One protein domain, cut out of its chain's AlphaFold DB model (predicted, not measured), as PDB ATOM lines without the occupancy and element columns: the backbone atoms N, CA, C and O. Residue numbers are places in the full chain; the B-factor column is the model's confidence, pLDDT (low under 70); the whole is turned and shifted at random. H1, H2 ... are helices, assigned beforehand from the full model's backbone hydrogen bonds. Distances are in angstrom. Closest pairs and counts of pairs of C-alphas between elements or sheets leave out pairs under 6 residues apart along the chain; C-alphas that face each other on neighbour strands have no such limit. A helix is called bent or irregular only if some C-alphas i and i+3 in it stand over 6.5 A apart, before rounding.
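What this domain is: This is residues 49 to 110 of the 111 residues of an uncharacterized protein of Dehalococcoidia bacterium (UniProt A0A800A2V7). One long helix, H3, makes the long axis of this domain, and two short helices, H1 and H2, joined at a corner, are set off to one side of it in a loose, open arrangement. After H2 the chain loops round at one end, where residues 76 to 82 stand free, and folds back into H3, whose far part, residues 96 to 108, sticks out as a free arm. The printed part has 62 residues with three named helices in the order H1, H2, H3 and no named strand; the class is all helix. The whole is loose, with a radius of gyration of the C-alphas of 14.4 A, and its outline is a rod spanning 49 by 20 by 19 A.

How they stand to each other: The longest helix, H3, residues 81 to 108, touches no other helix. It has a kink of 29 degrees near residue 94. It is neither bent nor irregular, but only just: C-alphas 93 and 96 are 6.3 A apart. H2, residues 64 to 71, and H3 are only just apart, their closest C-alphas being 8.3 A from each other. H1, residues 50 to 61, is apart from H3. H1 and H2 are close but not clearly touching, with 2 pairs of C-alphas within 8 A; the closest are those of Met 60 and Ala 66, 6.7 A apart. H1 and H2 run the same way at a steep tilt of 54 degrees. In H1 and H2 every O i to N i+4 pair is within hydrogen-bond range; in H3, 22 of 24 are.

Where its parts are: H3 runs 40.9 A from C-alpha 81 at (37.276, 54.273, 6.721) to C-alpha 108 at (45.959, 17.214, -8.230). H2, Asp 64 to Glu 71, measures 10.5 A from first to last C-alpha. H1 begins at C-alpha 50, at (26.859, 35.767, -4.706), and its first and last C-alphas are 16.3 A apart.

The domain as a whole: The two C-alphas farthest apart are those of Asp 78 and Val 110, 49.4 A. Residues 57 to 64, of which 57 to 61 belong to H1, stand free, as do residues 96 to 110, of which 96 to 108 belong to H3. Without the stretches that stand free, the body has 32 residues and spans 32 by 16 by 13 A. The printed part has no cut. The link from H1 to H2 is tight, with 2 residues, and the link from H2 to H3 is short, with 9; no link is long. The mean pLDDT of the printed part is 71.5, and 21 residues are under 70: residues 63 to 64, 91 to 92 and 94 to 110.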
ATOM      1  N   ASP A  49      29.324  39.470  -6.782       82.56
ATOM      2  CA  ASP A  49      28.525  38.280  -7.071       82.56
ATOM      3  C   ASP A  49      28.262  37.455  -5.795       82.56
ATOM      4  O   ASP A  49      28.930  37.612  -4.768       82.56
ATOM      5  N   ASN A  50      27.279  36.554  -5.864       83.62
ATOM      6  CA  ASN A  50      26.859  35.767  -4.706       83.62
ATOM      7  C   ASN A  50      27.960  34.819  -4.192       83.62
ATOM      8  O   ASN A  50      28.075  34.613  -2.986       83.62
ATOM      9  N   GLN A  51      28.807  34.285  -5.080       80.44
ATOM     10  CA  GLN A  51      29.888  33.367  -4.703       80.44
ATOM     11  C   GLN A  51      30.967  34.089  -3.893       80.44
ATOM     12  O   GLN A  51      31.504  33.550  -2.924       80.44
ATOM     13  N   LEU A  52      31.271  35.331  -4.261       78.00
ATOM     14  CA  LEU A  52      32.209  36.179  -3.549       78.00
ATOM     15  C   LEU A  52      31.647  36.612  -2.191       78.00
ATOM     16  O   LEU A  52      32.390  36.630  -1.211       78.00
ATOM     17  N   ILE A  53      30.345  36.899  -2.101       83.06
ATOM     18  CA  ILE A  53      29.674  37.179  -0.822       83.06
ATOM     19  C   ILE A  53      29.764  35.963   0.111       83.06
ATOM     20  O   ILE A  53      30.189  36.105   1.259       83.06
ATOM     21  N   GLU A  54      29.438  34.765  -0.375       83.50
ATOM     22  CA  GLU A  54      29.545  33.520   0.399       83.50
ATOM     23  C   GLU A  54      30.984  33.242   0.842       83.50
ATOM     24  O   GLU A  54      31.233  32.887   1.998       83.50
ATOM     25  N   PHE A  55      31.958  33.468  -0.042       79.00
ATOM     26  CA  PHE A  55      33.370  33.345   0.296       79.00
ATOM     27  C   PHE A  55      33.770  34.306   1.425       79.00
ATOM     28  O   PHE A  55      34.402  33.879   2.396       79.00
ATOM     29  N   LEU A  56      33.370  35.578   1.343       77.19
ATOM     30  CA  LEU A  56      33.642  36.580   2.378       77.19
ATOM     31  C   LEU A  56      32.980  36.217   3.714       77.19
ATOM     32  O   LEU A  56      33.640  36.292   4.751       77.19
ATOM     33  N   LEU A  57      31.724  35.763   3.700       81.31
ATOM     34  CA  LEU A  57      31.036  35.265   4.894       81.31
ATOM     35  C   LEU A  57      31.784  34.076   5.506       81.31
ATOM     36  O   LEU A  57      32.040  34.071   6.707       81.31
ATOM     37  N   SER A  58      32.233  33.124   4.683       79.06
ATOM     38  CA  SER A  58      32.986  31.956   5.153       79.06
ATOM     39  C   SER A  58      34.318  32.326   5.815       79.06
ATOM     40  O   SER A  58      34.743  31.660   6.759       79.06
ATOM     41  N   LEU A  59      34.983  33.390   5.348       72.88
ATOM     42  CA  LEU A  59      36.196  33.920   5.974       72.88
ATOM     43  C   LEU A  59      35.890  34.579   7.320       72.88
ATOM     44  O   LEU A  59      36.653  34.404   8.268       72.88
ATOM     45  N   MET A  60      34.772  35.302   7.428       74.00
ATOM     46  CA  MET A  60      34.348  35.910   8.690       74.00
ATOM     47  C   MET A  60      33.943  34.858   9.730       74.00
ATOM     48  O   MET A  60      34.337  34.967  10.890       74.00
ATOM     49  N   SER A  61      33.232  33.803   9.320       73.88
ATOM     50  CA  SER A  61      32.804  32.709  10.205       73.88
ATOM     51  C   SER A  61      33.961  31.882  10.770       73.88
ATOM     52  O   SER A  61      33.803  31.248  11.807       73.88
ATOM     53  N   LYS A  62      35.136  31.906  10.131       72.94
ATOM     54  CA  LYS A  62      36.348  31.226  10.621       72.94
ATOM     55  C   LYS A  62      37.040  31.962  11.777       72.94
ATOM     56  O   LYS A  62      38.060  31.491  12.262       72.94
ATOM     57  N   GLY A  63      36.499  33.095  12.235       65.38
ATOM     58  CA  GLY A  63      36.956  33.811  13.435       65.38
ATOM     59  C   GLY A  63      38.195  34.692  13.237       65.38
ATOM     60  O   GLY A  63      38.379  35.651  13.985       65.38
ATOM     61  N   ASP A  64      38.994  34.445  12.196       68.94
ATOM     62  CA  ASP A  64      40.227  35.194  11.912       68.94
ATOM     63  C   ASP A  64      39.979  36.694  11.679       68.94
ATOM     64  O   ASP A  64      40.758  37.535  12.125       68.94
ATOM     65  N   VAL A  65      38.869  37.050  11.023       70.69
ATOM     66  CA  VAL A  65      38.525  38.456  10.744       70.69
ATOM     67  C   VAL A  65      38.045  39.177  12.003       70.69
ATOM     68  O   VAL A  65      38.460  40.307  12.253       70.69
ATOM     69  N   ALA A  66      37.203  38.533  12.817       71.88
ATOM     70  CA  ALA A  66      36.734  39.111  14.075       71.88
ATOM     71  C   ALA A  66      37.913  39.368  15.022       71.88
ATOM     72  O   ALA A  66      38.049  40.469  15.555       71.88
ATOM     73  N   ARG A  67      38.821  38.392  15.134       72.69
ATOM     74  CA  ARG A  67      40.060  38.514  15.903       72.69
ATOM     75  C   ARG A  67      40.950  39.646  15.384       72.69
ATOM     76  O   ARG A  67      41.372  40.494  16.169       72.69
ATOM     77  N   PHE A  68      41.161  39.721  14.070       72.06
ATOM     78  CA  PHE A  68      41.916  40.804  13.433       72.06
ATOM     79  C   PHE A  68      41.339  42.191  13.757       72.06
ATOM     80  O   PHE A  68      42.089  43.099  14.108       72.06
ATOM     81  N   ILE A  69      40.012  42.353  13.694       72.38
ATOM     82  CA  ILE A  69      39.339  43.617  14.029       72.38
ATOM     83  C   ILE A  69      39.522  43.959  15.515       72.38
ATOM     84  O   ILE A  69      39.799  45.112  15.834       72.38
ATOM     85  N   THR A  70      39.413  42.981  16.420       73.62
ATOM     86  CA  THR A  70      39.595  43.217  17.865       73.62
ATOM     87  C   THR A  70      41.039  43.526  18.263       73.62
ATOM     88  O   THR A  70      41.264  44.267  19.216       73.62
ATOM     89  N   GLU A  71      42.027  42.997  17.539       77.25
ATOM     90  CA  GLU A  71      43.455  43.244  17.793       77.25
ATOM     91  C   GLU A  71      43.948  44.568  17.170       77.25
ATOM     92  O   GLU A  71      45.048  45.047  17.470       77.25
ATOM     93  N   LEU A  72      43.126  45.203  16.328       73.00
ATOM     94  CA  LEU A  72      43.424  46.469  15.669       73.00
ATOM     95  C   LEU A  72      43.354  47.635  16.669       73.00
ATOM     96  O   LEU A  72      42.301  48.212  16.948       73.00
ATOM     97  N   LYS A  73      44.518  48.017  17.202       74.69
ATOM     98  CA  LYS A  73      44.649  49.190  18.079       74.69
ATOM     99  C   LYS A  73      44.156  50.460  17.379       74.69
ATOM    100  O   LYS A  73      44.544  50.746  16.247       74.69
ATOM    101  N   GLY A  74      43.348  51.245  18.092       72.81
ATOM    102  CA  GLY A  74      42.816  52.517  17.594       72.81
ATOM    103  C   GLY A  74      41.578  52.386  16.704       72.81
ATOM    104  O   GLY A  74      41.197  53.366  16.069       72.81
ATOM    105  N   PHE A  75      40.943  51.210  16.649       77.75
ATOM    106  CA  PHE A  75      39.654  51.059  15.980       77.75
ATOM    107  C   PHE A  75      38.565  51.879  16.686       77.75
ATOM    108  O   PHE A  75      38.365  51.781  17.896       77.75
ATOM    109  N   SER A  76      37.830  52.659  15.898       80.94
ATOM    110  CA  SER A  76      36.582  53.292  16.298       80.94
ATOM    111  C   SER A  76      35.549  52.987  15.226       80.94
ATOM    112  O   SER A  76      35.803  53.200  14.040       80.94
ATOM    113  N   PHE A  77      34.384  52.496  15.646       78.69
ATOM    114  CA  PHE A  77      33.287  52.219  14.725       78.69
ATOM    115  C   PHE A  77      32.841  53.487  13.986       78.69
ATOM    116  O   PHE A  77      32.545  53.427  12.799       78.69
ATOM    117  N   ASP A  78      32.882  54.648  14.636       82.50
ATOM    118  CA  ASP A  78      32.506  55.924  14.014       82.50
ATOM    119  C   ASP A  78      33.550  56.436  13.000       82.50
ATOM    120  O   ASP A  78      33.233  57.270  12.152       82.50
ATOM    121  N   TRP A  79      34.786  55.921  13.053       88.50
ATOM    122  CA  TRP A  79      35.922  56.344  12.222       88.50
ATOM    123  C   TRP A  79      36.605  55.136  11.570       88.50
ATOM    124  O   TRP A  79      37.776  54.834  11.815       88.50
ATOM    125  N   HIS A  80      35.846  54.407  10.756       87.81
ATOM    126  CA  HIS A  80      36.228  53.086  10.256       87.81
ATOM    127  C   HIS A  80      36.775  53.086   8.819       87.81
ATOM    128  O   HIS A  80      37.194  52.032   8.332       87.81
ATOM    129  N   SER A  81      36.829  54.224   8.121       89.62
ATOM    130  CA  SER A  81      37.276  54.273   6.721       89.62
ATOM    131  C   SER A  81      38.664  53.673   6.492       89.62
ATOM    132  O   SER A  81      38.919  53.059   5.455       89.62
ATOM    133  N   GLU A  82      39.581  53.817   7.450       86.12
ATOM    134  CA  GLU A  82      40.916  53.230   7.350       86.12
ATOM    135  C   GLU A  82      40.895  51.702   7.462       86.12
ATOM    136  O   GLU A  82      41.608  51.029   6.713       86.12
ATOM    137  N   LEU A  83      40.049  51.153   8.339       83.94
ATOM    138  CA  LEU A  83      39.845  49.712   8.451       83.94
ATOM    139  C   LEU A  83      39.288  49.151   7.143       83.94
ATOM    140  O   LEU A  83      39.845  48.194   6.614       83.94
ATOM    141  N   VAL A  84      38.246  49.779   6.592       85.19
ATOM    142  CA  VAL A  84      37.630  49.362   5.321       85.19
ATOM    143  C   VAL A  84      38.679  49.284   4.217       85.19
ATOM    144  O   VAL A  84      38.789  48.267   3.537       85.19
ATOM    145  N   VAL A  85      39.514  50.315   4.072       85.12
ATOM    146  CA  VAL A  85      40.581  50.324   3.062       85.12
ATOM    147  C   VAL A  85      41.608  49.213   3.306       85.12
ATOM    148  O   VAL A  85      42.040  48.569   2.350       85.12
ATOM    149  N   LYS A  86      42.012  48.963   4.559       80.81
ATOM    150  CA  LYS A  86      42.961  47.888   4.900       80.81
ATOM    151  C   LYS A  86      42.385  46.503   4.599       80.81
ATOM    152  O   LYS A  86      43.075  45.694   3.983       80.81
ATOM    153  N   VAL A  87      41.131  46.255   4.971       78.12
ATOM    154  CA  VAL A  87      40.432  44.992   4.697       78.12
ATOM    155  C   VAL A  87      40.283  44.781   3.193       78.12
ATOM    156  O   VAL A  87      40.648  43.719   2.699       78.12
ATOM    157  N   LEU A  88      39.854  45.795   2.437       78.00
ATOM    158  CA  LEU A  88      39.760  45.700   0.977       78.00
ATOM    159  C   LEU A  88      41.114  45.377   0.334       78.00
ATOM    160  O   LEU A  88      41.193  44.475  -0.495       78.00
ATOM    161  N   LYS A  89      42.200  46.042   0.754       78.81
ATOM    162  CA  LYS A  89      43.558  45.722   0.280       78.81
ATOM    163  C   LYS A  89      43.943  44.278   0.591       78.81
ATOM    164  O   LYS A  89      44.432  43.577  -0.293       78.81
ATOM    165  N   TYR A  90      43.699  43.819   1.817       72.50
ATOM    166  CA  TYR A  90      43.966  42.435   2.196       72.50
ATOM    167  C   TYR A  90      43.201  41.458   1.298       72.50
ATOM    168  O   TYR A  90      43.805  40.548   0.739       72.50
ATOM    169  N   LEU A  91      41.908  41.694   1.079       69.75
ATOM    170  CA  LEU A  91      41.071  40.869   0.212       69.75
ATOM    171  C   LEU A  91      41.591  40.848  -1.232       69.75
ATOM    172  O   LEU A  91      41.742  39.769  -1.794       69.75
ATOM    173  N   THR A  92      41.983  41.989  -1.810       69.69
ATOM    174  CA  THR A  92      42.549  42.019  -3.177       69.69
ATOM    175  C   THR A  92      43.830  41.193  -3.337       69.69
ATOM    176  O   THR A  92      44.096  40.691  -4.423       69.69
ATOM    177  N   VAL A  93      44.611  41.012  -2.267       70.12
ATOM    178  CA  VAL A  93      45.864  40.236  -2.286       70.12
ATOM    179  C   VAL A  93      45.638  38.773  -1.883       70.12
ATOM    180  O   VAL A  93      46.256  37.866  -2.446       70.12
ATOM    181  N   ALA A  94      44.755  38.518  -0.918       63.78
ATOM    182  CA  ALA A  94      44.482  37.189  -0.376       63.78
ATOM    183  C   ALA A  94      43.577  36.351  -1.291       63.78
ATOM    184  O   ALA A  94      43.827  35.153  -1.455       63.78
ATOM    185  N   ILE A  95      42.577  36.974  -1.928       62.03
ATOM    186  CA  ILE A  95      41.591  36.295  -2.783       62.03
ATOM    187  C   ILE A  95      42.262  35.576  -3.968       62.03
ATOM    188  O   ILE A  95      42.054  34.366  -4.105       62.03
ATOM    189  N   PRO A  96      43.130  36.221  -4.781       62.31
ATOM    190  CA  PRO A  96      43.783  35.536  -5.899       62.31
ATOM    191  C   PRO A  96      44.647  34.359  -5.432       62.31
ATOM    192  O   PRO A  96      44.675  33.300  -6.056       62.31
ATOM    193  N   ARG A  97      45.317  34.516  -4.285       58.56
ATOM    194  CA  ARG A  97      46.248  33.526  -3.733       58.56
ATOM    195  C   ARG A  97      45.537  32.271  -3.217       58.56
ATOM    196  O   ARG A  97      46.049  31.163  -3.382       58.56
ATOM    197  N   GLN A  98      44.368  32.427  -2.593       58.31
ATOM    198  CA  GLN A  98      43.565  31.309  -2.087       58.31
ATOM    199  C   GLN A  98      42.770  30.610  -3.195       58.31
ATOM    200  O   GLN A  98      42.711  29.379  -3.195       58.31
ATOM    201  N   LEU A  99      42.247  31.355  -4.176       58.34
ATOM    202  CA  LEU A  99      41.616  30.772  -5.366       58.34
ATOM    203  C   LEU A  99      42.612  29.932  -6.176       58.34
ATOM    204  O   LEU A  99      42.297  28.800  -6.540       58.34
ATOM    205  N   MET A 100      43.843  30.420  -6.381       56.69
ATOM    206  CA  MET A 100      44.904  29.646  -7.042       56.69
ATOM    207  C   MET A 100      45.258  28.359  -6.278       56.69
ATOM    208  O   MET A 100      45.373  27.298  -6.889       56.69
ATOM    209  N   LYS A 101      45.364  28.409  -4.941       53.81
ATOM    210  CA  LYS A 101      45.615  27.213  -4.111       53.81
ATOM    211  C   LYS A 101      44.462  26.203  -4.136       53.81
ATOM    212  O   LYS A 101      44.719  25.002  -4.165       53.81
ATOM    213  N   SER A 102      43.214  26.670  -4.120       53.91
ATOM    214  CA  SER A 102      42.024  25.808  -4.194       53.91
ATOM    215  C   SER A 102      41.945  25.072  -5.538       53.91
ATOM    216  O   SER A 102      41.733  23.859  -5.580       53.91
ATOM    217  N   ARG A 103      42.228  25.785  -6.638       52.59
ATOM    218  CA  ARG A 103      42.230  25.236  -8.002       52.59
ATOM    219  C   ARG A 103      43.365  24.229  -8.230       52.59
ATOM    220  O   ARG A 103      43.138  23.200  -8.856       52.59
ATOM    221  N   ALA A 104      44.550  24.471  -7.663       56.75
ATOM    222  CA  ALA A 104      45.676  23.533  -7.714       56.75
ATOM    223  C   ALA A 104      45.406  22.222  -6.946       56.75
ATOM    224  O   ALA A 104      45.781  21.152  -7.416       56.75
ATOM    225  N   LYS A 105      44.712  22.279  -5.799       51.59
ATOM    226  CA  LYS A 105      44.303  21.074  -5.051       51.59
ATOM    227  C   LYS A 105      43.263  20.229  -5.789       51.59
ATOM    228  O   LYS A 105      43.334  19.011  -5.709       51.59
ATOM    229  N   HIS A 106      42.322  20.851  -6.504       47.78
ATOM    230  CA  HIS A 106      41.355  20.118  -7.331       47.78
ATOM    231  C   HIS A 106      42.002  19.484  -8.572       47.78
ATOM    232  O   HIS A 106      41.641  18.371  -8.926       47.78
ATOM    233  N   GLY A 107      42.985  20.140  -9.202       49.03
ATOM    234  CA  GLY A 107      43.727  19.554 -10.328       49.03
ATOM    235  C   GLY A 107      44.584  18.343  -9.942       49.03
ATOM    236  O   GLY A 107      44.680  17.400 -10.713       49.03
ATOM    237  N   ALA A 108      45.148  18.329  -8.730       55.38
ATOM    238  CA  ALA A 108      45.959  17.214  -8.230       55.38
ATOM    239  C   ALA A 108      45.145  16.004  -7.727       55.38
ATOM    240  O   ALA A 108      45.720  14.949  -7.500       55.38
ATOM    241  N   ALA A 109      43.832  16.147  -7.518       51.62
ATOM    242  CA  ALA A 109      42.952  15.054  -7.084       51.62
ATOM    243  C   ALA A 109      42.278  14.309  -8.257       51.62
ATOM    244  O   ALA A 109      41.571  13.331  -8.033       51.62
ATOM    245  N   VAL A 110      42.469  14.788  -9.493       52.25
ATOM    246  CA  VAL A 110      41.870  14.244 -10.728       52.25
ATOM    247  C   VAL A 110      42.971  13.775 -11.706       52.25
ATOM    248  O   VAL A 110      42.736  13.635 -12.901       52.25
TER     249      VAL A 110